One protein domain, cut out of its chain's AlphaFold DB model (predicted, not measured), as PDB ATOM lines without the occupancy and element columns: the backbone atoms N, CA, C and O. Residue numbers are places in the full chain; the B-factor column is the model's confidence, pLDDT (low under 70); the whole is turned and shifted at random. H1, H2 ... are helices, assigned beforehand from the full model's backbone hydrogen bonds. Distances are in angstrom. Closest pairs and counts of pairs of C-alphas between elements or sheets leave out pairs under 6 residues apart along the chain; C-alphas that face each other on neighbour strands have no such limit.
ATOM      1  N   VAL A  91     341.857 330.326 281.388       79.75
ATOM      2  CA  VAL A  91     340.436 330.134 281.046       79.75
ATOM      3  C   VAL A  91     339.511 330.669 282.142       79.75
ATOM      4  O   VAL A  91     338.443 331.193 281.841       79.75
ATOM      5  N   GLU A  92     339.920 330.577 283.410       80.88
ATOM      6  CA  GLU A  92     339.136 331.095 284.535       80.88
ATOM      7  C   GLU A  92     339.074 332.625 284.517       80.88
ATOM      8  O   GLU A  92     338.010 333.211 284.708       80.88
ATOM      9  N   GLU A  93     340.203 333.276 284.237       84.50
ATOM     10  CA  GLU A  93     340.284 334.733 284.127       84.50
ATOM     11  C   GLU A  93     339.497 335.252 282.920       84.50
ATOM     12  O   GLU A  93     338.753 336.220 283.046       84.50
ATOM     13  N   GLU A  94     339.589 334.584 281.768       84.88
ATOM     14  CA  GLU A  94     338.796 334.935 280.585       84.88
ATOM     15  C   GLU A  94     337.290 334.784 280.846       84.88
ATOM     16  O   GLU A  94     336.509 335.673 280.496       84.88
ATOM     17  N   ALA A  95     336.877 333.702 281.515       87.00
ATOM     18  CA  ALA A  95     335.485 333.496 281.898       87.00
ATOM     19  C   ALA A  95     334.990 334.597 282.851       87.00
ATOM     20  O   ALA A  95     333.926 335.170 282.611       87.00
ATOM     21  N   LEU A  96     335.769 334.956 283.877       90.25
ATOM     22  CA  LEU A  96     335.433 336.045 284.801       90.25
ATOM     23  C   LEU A  96     335.316 337.399 284.085       90.25
ATOM     24  O   LEU A  96     334.323 338.100 284.274       90.25
ATOM     25  N   LEU A  97     336.272 337.737 283.215       88.88
ATOM     26  CA  LEU A  97     336.248 338.981 282.436       88.88
ATOM     27  C   LEU A  97     335.049 339.047 281.483       88.88
ATOM     28  O   LEU A  97     334.504 340.126 281.255       88.88
ATOM     29  N   SER A  98     334.626 337.910 280.923       88.06
ATOM     30  CA  SER A  98     333.455 337.855 280.043       88.06
ATOM     31  C   SER A  98     332.154 338.172 280.789       88.06
ATOM     32  O   SER A  98     331.338 338.942 280.282       88.06
ATOM     33  N   VAL A  99     332.006 337.659 282.017       91.31
ATOM     34  CA  VAL A  99     330.859 337.946 282.891       91.31
ATOM     35  C   VAL A  99     330.875 339.411 283.321       91.31
ATOM     36  O   VAL A  99     329.869 340.098 283.167       91.31
ATOM     37  N   GLU A 100     332.024 339.927 283.771       89.56
ATOM     38  CA  GLU A 100     332.166 341.339 284.154       89.56
ATOM     39  C   GLU A 100     331.834 342.275 282.981       89.56
ATOM     40  O   GLU A 100     331.113 343.261 283.138       89.56
ATOM     41  N   PHE A 101     332.298 341.951 281.770       87.94
ATOM     42  CA  PHE A 101     331.972 342.721 280.573       87.94
ATOM     43  C   PHE A 101     330.466 342.729 280.279       87.94
ATOM     44  O   PHE A 101     329.909 343.775 279.929       87.94
ATOM     45  N   GLU A 102     329.786 341.592 280.418       88.94
ATOM     46  CA  GLU A 102     328.341 341.499 280.202       88.94
ATOM     47  C   GLU A 102     327.552 342.295 281.252       88.94
ATOM     48  O   GLU A 102     326.640 343.050 280.898       88.94
ATOM     49  N   GLU A 103     327.949 342.211 282.523       89.31
ATOM     50  CA  GLU A 103     327.352 342.981 283.616       89.31
ATOM     51  C   GLU A 103     327.510 344.489 283.394       89.31
ATOM     52  O   GLU A 103     326.526 345.233 283.426       89.31
ATOM     53  N   VAL A 104     328.726 344.944 283.087       87.38
ATOM     54  CA  VAL A 104     329.034 346.364 282.867       87.38
ATOM     55  C   VAL A 104     328.330 346.907 281.621       87.38
ATOM     56  O   VAL A 104     327.867 348.048 281.606       87.38
ATOM     57  N   THR A 105     328.211 346.104 280.561       88.69
ATOM     58  CA  THR A 105     327.546 346.535 279.323       88.69
ATOM     59  C   THR A 105     326.032 346.349 279.347       88.69
ATOM     60  O   THR A 105     325.359 346.834 278.436       88.69
ATOM     61  N   SER A 106     325.458 345.712 280.371       90.62
ATOM     62  CA  SER A 106     324.011 345.469 280.492       90.62
ATOM     63  C   SER A 106     323.153 346.741 280.403       90.62
ATOM     64  O   SER A 106     322.035 346.689 279.895       90.62
ATOM     65  N   VAL A 107     323.700 347.892 280.806       91.88
ATOM     66  CA  VAL A 107     323.047 349.215 280.764       91.88
ATOM     67  C   VAL A 107     322.923 349.814 279.356       91.88
ATOM     68  O   VAL A 107     322.270 350.844 279.172       91.88
ATOM     69  N   LEU A 108     323.581 349.213 278.361       91.62
ATOM     70  CA  LEU A 108     323.637 349.712 276.990       91.62
ATOM     71  C   LEU A 108     322.555 349.111 276.093       91.62
ATOM     72  O   LEU A 108     322.245 347.921 276.163       91.62
ATOM     73  N   GLU A 109     322.064 349.922 275.155       91.94
ATOM     74  CA  GLU A 109     321.245 349.436 274.042       91.94
ATOM     75  C   GLU A 109     322.081 348.524 273.123       91.94
ATOM     76  O   GLU A 109     323.289 348.703 272.973       91.94
ATOM     77  N   GLU A 110     321.451 347.583 272.425       89.81
ATOM     78  CA  GLU A 110     322.127 346.639 271.524       89.81
ATOM     79  C   GLU A 110     323.006 347.335 270.464       89.81
ATOM     80  O   GLU A 110     324.138 346.928 270.198       89.81
ATOM     81  N   ARG A 111     322.544 348.472 269.925       89.12
ATOM     82  CA  ARG A 111     323.338 349.297 268.999       89.12
ATOM     83  C   ARG A 111     324.545 349.960 269.664       89.12
ATOM     84  O   ARG A 111     325.562 350.156 269.009       89.12
ATOM     85  N   GLU A 112     324.437 350.333 270.933       91.19
ATOM     86  CA  GLU A 112     325.533 350.923 271.705       91.19
ATOM     87  C   GLU A 112     326.577 349.863 272.066       91.19
ATOM     88  O   GLU A 112     327.772 350.116 271.899       91.19
ATOM     89  N   LYS A 113     326.133 348.656 272.448       91.69
ATOM     90  CA  LYS A 113     327.000 347.489 272.674       91.69
ATOM     91  C   LYS A 113     327.853 347.182 271.446       91.69
ATOM     92  O   LYS A 113     329.071 347.077 271.559       91.69
ATOM     93  N   LEU A 114     327.235 347.128 270.262       91.12
ATOM     94  CA  LEU A 114     327.943 346.896 268.997       91.12
ATOM     95  C   LEU A 114     328.996 347.975 268.698       91.12
ATOM     96  O   LEU A 114     330.090 347.662 268.229       91.12
ATOM     97  N   ILE A 115     328.689 349.245 268.982       92.12
ATOM     98  CA  ILE A 115     329.645 350.345 268.796       92.12
ATOM     99  C   ILE A 115     330.838 350.190 269.748       92.12
ATOM    100  O   ILE A 115     331.976 350.299 269.296       92.12
ATOM    101  N   ILE A 116     330.606 349.924 271.038       91.12
ATOM    102  CA  ILE A 116     331.678 349.743 272.031       91.12
ATOM    103  C   ILE A 116     332.538 348.515 271.708       91.12
ATOM    104  O   ILE A 116     333.763 348.606 271.782       91.12
ATOM    105  N   LEU A 117     331.927 347.414 271.264       90.00
ATOM    106  CA  LEU A 117     332.643 346.214 270.834       90.00
ATOM    107  C   LEU A 117     333.591 346.515 269.664       90.00
ATOM    108  O   LEU A 117     334.785 346.242 269.753       90.00
ATOM    109  N   HIS A 118     333.102 347.164 268.600       89.81
ATOM    110  CA  HIS A 118     333.951 347.533 267.462       89.81
ATOM    111  C   HIS A 118     335.033 348.558 267.827       89.81
ATOM    112  O   HIS A 118     336.115 348.551 267.241       89.81
ATOM    113  N   VAL A 119     334.786 349.423 268.814       89.12
ATOM    114  CA  VAL A 119     335.836 350.288 269.370       89.12
ATOM    115  C   VAL A 119     336.913 349.457 270.080       89.12
ATOM    116  O   VAL A 119     338.095 349.720 269.865       89.12
ATOM    117  N   GLY A 120     336.533 348.446 270.869       83.94
ATOM    118  CA  GLY A 120     337.463 347.514 271.524       83.94
ATOM    119  C   GLY A 120     338.290 346.685 270.535       83.94
ATOM    120  O   GLY A 120     339.488 346.499 270.731       83.94
ATOM    121  N   GLU A 121     337.686 346.289 269.415       85.88
ATOM    122  CA  GLU A 121     338.361 345.634 268.284       85.88
ATOM    123  C   GLU A 121     339.313 346.576 267.510       85.88
ATOM    124  O   GLU A 121     340.088 346.128 266.665       85.88
ATOM    125  N   GLY A 122     339.273 347.886 267.784       87.19
ATOM    126  CA  GLY A 122     340.161 348.886 267.187       87.19
ATOM    127  C   GLY A 122     339.649 349.537 265.899       87.19
ATOM    128  O   GLY A 122     340.430 350.210 265.219       87.19
ATOM    129  N   TYR A 123     338.367 349.384 265.553       87.44
ATOM    130  CA  TYR A 123     337.781 350.058 264.393       87.44
ATOM    131  C   TYR A 123     337.686 351.573 264.600       87.44
ATOM    132  O   TYR A 123     337.417 352.095 265.685       87.44
ATOM    133  N   THR A 124     337.853 352.308 263.507       88.44
ATOM    134  CA  THR A 124     337.623 353.749 263.469       88.44
ATOM    135  C   THR A 124     336.131 354.071 263.399       88.44
ATOM    136  O   THR A 124     335.332 353.330 262.836       88.44
ATOM    137  N   GLU A 125     335.744 355.258 263.872       88.44
ATOM    138  CA  GLU A 125     334.357 355.749 263.776       88.44
ATOM    139  C   GLU A 125     333.803 355.729 262.346       88.44
ATOM    140  O   GLU A 125     332.600 355.590 262.156       88.44
ATOM    141  N   ARG A 126     334.672 355.901 261.339       89.31
ATOM    142  CA  ARG A 126     334.288 355.838 259.924       89.31
ATOM    143  C   ARG A 126     333.970 354.409 259.497       89.31
ATOM    144  O   ARG A 126     332.967 354.201 258.828       89.31
ATOM    145  N   GLU A 127     334.788 353.440 259.892       88.50
ATOM    146  CA  GLU A 127     334.544 352.028 259.579       88.50
ATOM    147  C   GLU A 127     333.287 351.521 260.292       88.50
ATOM    148  O   GLU A 127     332.460 350.856 259.674       88.50
ATOM    149  N   ILE A 128     333.086 351.917 261.552       91.38
ATOM    150  CA  ILE A 128     331.871 351.607 262.318       91.38
ATOM    151  C   ILE A 128     330.638 352.236 261.655       91.38
ATOM    152  O   ILE A 128     329.619 351.570 261.490       91.38
ATOM    153  N   ALA A 129     330.736 353.500 261.228       92.00
ATOM    154  CA  ALA A 129     329.667 354.207 260.522       92.00
ATOM    155  C   ALA A 129     329.237 353.478 259.242       92.00
ATOM    156  O   ALA A 129     328.044 353.281 259.023       92.00
ATOM    157  N   VAL A 130     330.202 353.032 258.433       92.94
ATOM    158  CA  VAL A 130     329.932 352.248 257.217       92.94
ATOM    159  C   VAL A 130     329.295 350.903 257.571       92.94
ATOM    160  O   VAL A 130     328.276 350.545 256.989       92.94
ATOM    161  N   LYS A 131     329.850 350.182 258.553       90.69
ATOM    162  CA  LYS A 131     329.385 348.844 258.947       90.69
ATOM    163  C   LYS A 131     327.963 348.847 259.510       90.69
ATOM    164  O   LYS A 131     327.202 347.925 259.244       90.69
ATOM    165  N   LEU A 132     327.601 349.886 260.261       90.12
ATOM    166  CA  LEU A 132     326.287 350.018 260.893       90.12
ATOM    167  C   LEU A 132     325.316 350.919 260.105       90.12
ATOM    168  O   LEU A 132     324.225 351.208 260.597       90.12
ATOM    169  N   GLY A 133     325.698 351.387 258.910       90.75
ATOM    170  CA  GLY A 133     324.847 352.216 258.049       90.75
ATOM    171  C   GLY A 133     324.431 353.553 258.675       90.75
ATOM    172  O   GLY A 133     323.303 354.000 258.482       90.75
ATOM    173  N   MET A 134     325.309 354.185 259.456       90.38
ATOM    174  CA  MET A 134     325.010 355.412 260.204       90.38
ATOM    175  C   MET A 134     326.029 356.525 259.947       90.38
ATOM    176  O   MET A 134     327.129 356.293 259.458       90.38
ATOM    177  N   GLY A 135     325.673 357.766 260.283       91.81
ATOM    178  CA  GLY A 135     326.584 358.902 260.156       91.81
ATOM    179  C   GLY A 135     327.740 358.829 261.157       91.81
ATOM    180  O   GLY A 135     327.553 358.454 262.314       91.81
ATOM    181  N   ARG A 136     328.942 359.260 260.753       91.44
ATOM    182  CA  ARG A 136     330.116 359.317 261.648       91.44
ATOM    183  C   ARG A 136     329.853 360.141 262.915       91.44
ATOM    184  O   ARG A 136     330.299 359.765 263.995       91.44
ATOM    185  N   SER A 137     329.151 361.267 262.784       88.50
ATOM    186  CA  SER A 137     328.762 362.105 263.925       88.50
ATOM    187  C   SER A 137     327.877 361.330 264.900       88.50
ATOM    188  O   SER A 137     328.139 361.354 266.097       88.50
ATOM    189  N   THR A 138     326.906 360.577 264.382       90.06
ATOM    190  CA  THR A 138     326.019 359.708 265.162       90.06
ATOM    191  C   THR A 138     326.795 358.630 265.916       90.06
ATOM    192  O   THR A 138     326.542 358.439 267.102       90.06
ATOM    193  N   VAL A 139     327.777 357.977 265.275       91.06
ATOM    194  CA  VAL A 139     328.667 357.008 265.946       91.06
ATOM    195  C   VAL A 139     329.411 357.670 267.098       91.06
ATOM    196  O   VAL A 139     329.441 357.128 268.196       91.06
ATOM    197  N   ASN A 140     330.006 358.844 266.869       88.38
ATOM    198  CA  ASN A 140     330.771 359.534 267.904       88.38
ATOM    199  C   ASN A 140     329.891 359.937 269.098       88.38
ATOM    200  O   ASN A 140     330.309 359.752 270.239       88.38
ATOM    201  N   THR A 141     328.676 360.435 268.849       89.81
ATOM    202  CA  THR A 141     327.715 360.763 269.912       89.81
ATOM    203  C   THR A 141     327.325 359.515 270.702       89.81
ATOM    204  O   THR A 141     327.570 359.476 271.906       89.81
ATOM    205  N   LYS A 142     326.842 358.460 270.030       91.56
ATOM    206  CA  LYS A 142     326.425 357.210 270.690       91.56
ATOM    207  C   LYS A 142     327.562 356.530 271.451       91.56
ATOM    208  O   LYS A 142     327.349 356.026 272.543       91.56
ATOM    209  N   LYS A 143     328.783 356.550 270.913       89.31
ATOM    210  CA  LYS A 143     329.983 356.033 271.590       89.31
ATOM    211  C   LYS A 143     330.244 356.761 272.912       89.31
ATOM    212  O   LYS A 143     330.545 356.119 273.912       89.31
ATOM    213  N   ASN A 144     330.155 358.092 272.920       87.62
ATOM    214  CA  ASN A 144     330.409 358.885 274.123       87.62
ATOM    215  C   ASN A 144     329.276 358.734 275.149       87.62
ATOM    216  O   ASN A 144     329.552 358.624 276.339       87.62
ATOM    217  N   GLU A 145     328.022 358.683 274.696       89.75
ATOM    218  CA  GLU A 145     326.863 358.398 275.555       89.75
ATOM    219  C   GLU A 145     326.975 357.012 276.199       89.75
ATOM    220  O   GLU A 145     326.834 356.891 277.411       89.75
ATOM    221  N   ALA A 146     327.310 355.983 275.415       91.12
ATOM    222  CA  ALA A 146     327.524 354.628 275.912       91.12
ATOM    223  C   ALA A 146     328.652 354.563 276.955       91.12
ATOM    224  O   ALA A 146     328.507 353.919 277.991       91.12
ATOM    225  N   PHE A 147     329.755 355.281 276.730       87.62
ATOM    226  CA  PHE A 147     330.847 355.355 277.702       87.62
ATOM    227  C   PHE A 147     330.408 355.971 279.040       87.62
ATOM    228  O   PHE A 147     330.762 355.455 280.096       87.62
ATOM    229  N   LEU A 148     329.614 357.044 279.001       87.00
ATOM    230  CA  LEU A 148     329.092 357.692 280.210       87.00
ATOM    231  C   LEU A 148     328.036 356.841 280.926       87.00
ATOM    232  O   LEU A 148     327.954 356.890 282.147       87.00
ATOM    233  N   LYS A 149     327.251 356.043 280.193       89.94
ATOM    234  CA  LYS A 149     326.315 355.074 280.788       89.94
ATOM    235  C   LYS A 149     327.048 353.970 281.546       89.94
ATOM    236  O   LYS A 149     326.635 353.624 282.645       89.94
ATOM    237  N   ILE A 150     328.128 353.449 280.963       89.00
ATOM    238  CA  ILE A 150     328.994 352.451 281.605       89.00
ATOM    239  C   ILE A 150     329.695 353.043 282.838       89.00
ATOM    240  O   ILE A 150     329.849 352.361 283.846       89.00
ATOM    241  N   ASN A 151     330.134 354.303 282.765       86.56
ATOM    242  CA  ASN A 151     330.905 354.950 283.824       86.56
ATOM    243  C   ASN A 151     330.289 356.305 284.233       86.56
ATOM    244  O   ASN A 151     330.776 357.358 283.802       86.56
ATOM    245  N   PRO A 152     329.222 356.294 285.055       82.94
ATOM    246  CA  PRO A 152     328.479 357.502 285.418       82.94
ATOM    247  C   PRO A 152     329.277 358.475 286.298       82.94
ATOM    248  O   PRO A 152     329.090 359.686 286.195       82.94
ATOM    249  N   ASP A 153     330.212 357.975 287.108       83.44
ATOM    250  CA  ASP A 153     331.044 358.790 288.007       83.44
ATOM    251  C   ASP A 153     332.321 359.330 287.333       83.44
ATOM    252  O   ASP A 153     333.211 359.893 287.986       83.44
ATOM    253  N   TYR A 154     332.442 359.170 286.013       77.94
ATOM    254  CA  TYR A 154     333.621 359.584 285.264       77.94
ATOM    255  C   TYR A 154     333.853 361.102 285.333       77.94
ATOM    256  O   TYR A 154     333.039 361.913 284.888       77.94
ATOM    257  N   LYS A 155     335.039 361.501 285.809       74.50
ATOM    258  CA  LYS A 155     335.496 362.899 285.797       74.50
ATOM    259  C   LYS A 155     336.361 363.162 284.558       74.50
ATOM    260  O   LYS A 155     337.428 362.558 284.431       74.50
ATOM    261  N   PRO A 156     335.955 364.067 283.647       65.69
ATOM    262  CA  PRO A 156     336.695 364.319 282.418       65.69
ATOM    263  C   PRO A 156     338.057 364.953 282.684       65.69
ATOM    264  O   PRO A 156     338.166 366.014 283.291       65.69
ATOM    265  N   LEU A 157     339.107 364.338 282.141       65.25
ATOM    266  CA  LEU A 157     340.491 364.823 282.226       65.25
ATOM    267  C   LEU A 157     340.800 365.983 281.247       65.25
ATOM    268  O   LEU A 157     341.948 366.173 280.866       65.25
ATOM    269  N   ASN A 158     339.801 366.759 280.800       58.16
ATOM    270  CA  ASN A 158     339.942 367.776 279.736       58.16
ATOM    271  C   ASN A 158     340.573 367.241 278.425       58.16
ATOM    272  O   ASN A 158     341.229 367.975 277.685       58.16
ATOM    273  N   LEU A 159     340.372 365.956 278.110       56.72
ATOM    274  CA  LEU A 159     340.848 365.327 276.874       56.72
ATOM    275  C   LEU A 159     339.762 365.371 275.790       56.72
ATOM    276  O   LEU A 159     338.601 365.070 276.044       56.72
ATOM    277  N   ARG A 160     340.151 365.707 274.550       50.78
ATOM    278  CA  ARG A 160     339.240 365.868 273.392       50.78
ATOM    279  C   ARG A 160     338.447 364.603 273.013       50.78
ATOM    280  O   ARG A 160     337.492 364.717 272.251       50.78
ATOM    281  N   SER A 161     338.838 363.417 273.490       54.34
ATOM    282  CA  SER A 161     338.092 362.164 273.298       54.34
ATOM    283  C   SER A 161     338.566 361.057 274.245       54.34
ATOM    284  O   SER A 161     339.773 360.909 274.445       54.34
ATOM    285  N   PHE A 162     337.629 360.232 274.718       54.94
ATOM    286  CA  PHE A 162     337.833 359.179 275.725       54.94
ATOM    287  C   PHE A 162     338.694 357.988 275.256       54.94
ATOM    288  O   PHE A 162     339.441 357.425 276.044       54.94
ATOM    289  N   PHE A 163     338.645 357.638 273.964       54.03
ATOM    290  CA  PHE A 163     339.270 356.425 273.400       54.03
ATOM    291  C   PHE A 163     340.497 356.693 272.513       54.03
ATOM    292  O   PHE A 163     340.797 355.926 271.598       54.03
ATOM    293  N   LEU A 164     341.237 357.781 272.742       49.28
ATOM    294  CA  LEU A 164     342.540 357.964 272.089       49.28
ATOM    295  C   LEU A 164     343.595 357.087 272.779       49.28
ATOM    296  O   LEU A 164     344.526 357.579 273.410       49.28
ATOM    297  N   GLY A 165     343.466 355.767 272.631       43.50
ATOM    298  CA  GLY A 165     344.597 354.867 272.826       43.50
ATOM    299  C   GLY A 165     345.751 355.284 271.907       43.50
ATOM    300  O   GLY A 165     345.532 355.907 270.861       43.50
ATOM    301  N   LYS A 166     346.997 354.958 272.283       40.91
ATOM    302  CA  LYS A 166     348.154 355.090 271.381       40.91
ATOM    303  C   LYS A 166     347.799 354.388 270.069       40.91
ATOM    304  O   LYS A 166     347.774 353.162 270.023       40.91
ATOM    305  N   ARG A 167     347.502 355.163 269.020       44.03
ATOM    306  CA  ARG A 167     347.164 354.651 267.688       44.03
ATOM    307  C   ARG A 167     348.321 353.784 267.192       44.03
ATOM    308  O   ARG A 167     349.292 354.303 266.648       44.03
ATOM    309  N   ARG A 168     348.239 352.464 267.358       39.94
ATOM    310  CA  ARG A 168     348.996 351.548 266.507       39.94
ATOM    311  C   ARG A 168     348.271 351.549 265.169       39.94
ATOM    312  O   ARG A 168     347.118 351.144 265.095       39.94
ATOM    313  N   ASN A 169     348.932 352.063 264.135       41.97
ATOM    314  CA  ASN A 169     348.489 351.977 262.743       41.97
ATOM    315  C   ASN A 169     348.428 350.498 262.318       41.97
ATOM    316  O   ASN A 169     349.315 350.009 261.625       41.97
ATOM    317  N   MET A 170     347.400 349.763 262.737       42.97
ATOM    318  CA  MET A 170     347.082 348.467 262.154       42.97
ATOM    319  C   MET A 170     346.164 348.733 260.967       42.97
ATOM    320  O   MET A 170     344.947 348.796 261.088       42.97
ATOM    321  N   ARG A 171     346.774 348.989 259.802       37.94
ATOM    322  CA  ARG A 171     346.052 349.000 258.526       37.94
ATOM    323  C   ARG A 171     345.436 347.615 258.327       37.94
ATOM    324  O   ARG A 171     346.163 346.674 258.015       37.94
ATOM    325  N   ASN A 172     344.116 347.507 258.440       45.41
ATOM    326  CA  ASN A 172     343.386 346.338 257.966       45.41
ATOM    327  C   ASN A 172     343.469 346.297 256.433       45.41
ATOM    328  O   ASN A 172     342.745 346.997 255.728       45.41
ATOM    329  N   ARG A 173     344.385 345.478 255.901       46.50
ATOM    330  CA  ARG A 173     344.574 345.269 254.450       46.50
ATOM    331  C   ARG A 173     343.388 344.568 253.772       46.50
ATOM    332  O   ARG A 173     343.393 344.451 252.554       46.50
ATOM    333  N   GLN A 174     342.394 344.107 254.530       43.56
ATOM    334  CA  GLN A 174     341.302 343.284 254.006       43.56
ATOM    335  C   GLN A 174     340.118 344.068 253.432       43.56
ATOM    336  O   GLN A 174     339.339 343.473 252.698       43.56
ATOM    337  N   LEU A 175     339.975 345.372 253.701       41.88
ATOM    338  CA  LEU A 175     338.769 346.099 253.275       41.88
ATOM    339  C   LEU A 175     338.919 347.018 252.064       41.88
ATOM    340  O   LEU A 175     337.919 347.594 251.673       41.88
ATOM    341  N   GLY A 176     340.085 347.127 251.419       40.25
ATOM    342  CA  GLY A 176     340.186 347.704 250.065       40.25
ATOM    343  C   GLY A 176     339.513 349.071 249.832       40.25
ATOM    344  O   GLY A 176     339.210 349.401 248.692       40.25
ATOM    345  N   LEU A 177     339.260 349.868 250.873       35.59
ATOM    346  CA  LEU A 177     338.623 351.174 250.738       35.59
ATOM    347  C   LEU A 177     339.715 352.231 250.602       35.59
ATOM    348  O   LEU A 177     340.223 352.782 251.578       35.59
ATOM    349  N   THR A 178     340.100 352.474 249.354       34.25
ATOM    350  CA  THR A 178     340.827 353.668 248.931       34.25
ATOM    351  C   THR A 178     339.875 354.861 248.905       34.25
ATOM    352  O   THR A 178     339.035 354.921 248.008       34.25
ATOM    353  N   VAL A 179     340.043 355.802 249.841       33.44
ATOM    354  CA  VAL A 179     339.929 357.257 249.605       33.44
ATOM    355  C   VAL A 179     340.939 357.978 250.490       33.44
ATOM    356  O   VAL A 179     340.861 357.813 251.730       33.44
TER     357      VAL A 179
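What this domain is: This is residues 91 to 179 of the 179 residues of the protein "RNA polymerase subunit sigma" of Bacillus thuringiensis subsp. medellin (UniProt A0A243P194). H2, H3 and H4 make a small core of crossed helices; H1 leads into it as an arm whose residues 91 to 101 stick out, and a long tail with no named element, residues 151 to 179, follows H4. The 89 printed residues include four named helices, H1 to H4 in order, and no named strand: all helix. The whole is only just compact, close to loose, with a radius of gyration of the C-alphas of 14.5 A, spanning 39 by 35 by 26 A.

Where its parts are: Find C-alpha 91 at (340.436, 330.134, 281.046); from there H1 runs 20.9 A to residue 105. Next come H2, residues 110 to 120, 15.4 A, and H3, residues 125 to 131, 9.8 A. H4, residues 136 to 150, runs 21.1 A to C-alpha 150 at (328.994, 352.451, 281.605).

How they stand to each other: Look at C-alphas 104 and 150, 6.2 A apart: H1 is close to H4 but not clearly touching. H2 touches H4 about perpendicular, at 86 degrees, closest at C-alphas 112 and 146, 5.9 A. H3 touches H4 at residues 136 to 140 alone, closest at C-alphas 129 and 136, 5.3 A. In these helices every O i to N i+4 pair is within hydrogen-bond range.

The domain as a whole: The farthest C-alphas, Glu 92 and Val 179, are 43.6 A apart. The printed part has no cut, and the three links between helices are tight. Residues 156 to 179 have pLDDT under 70.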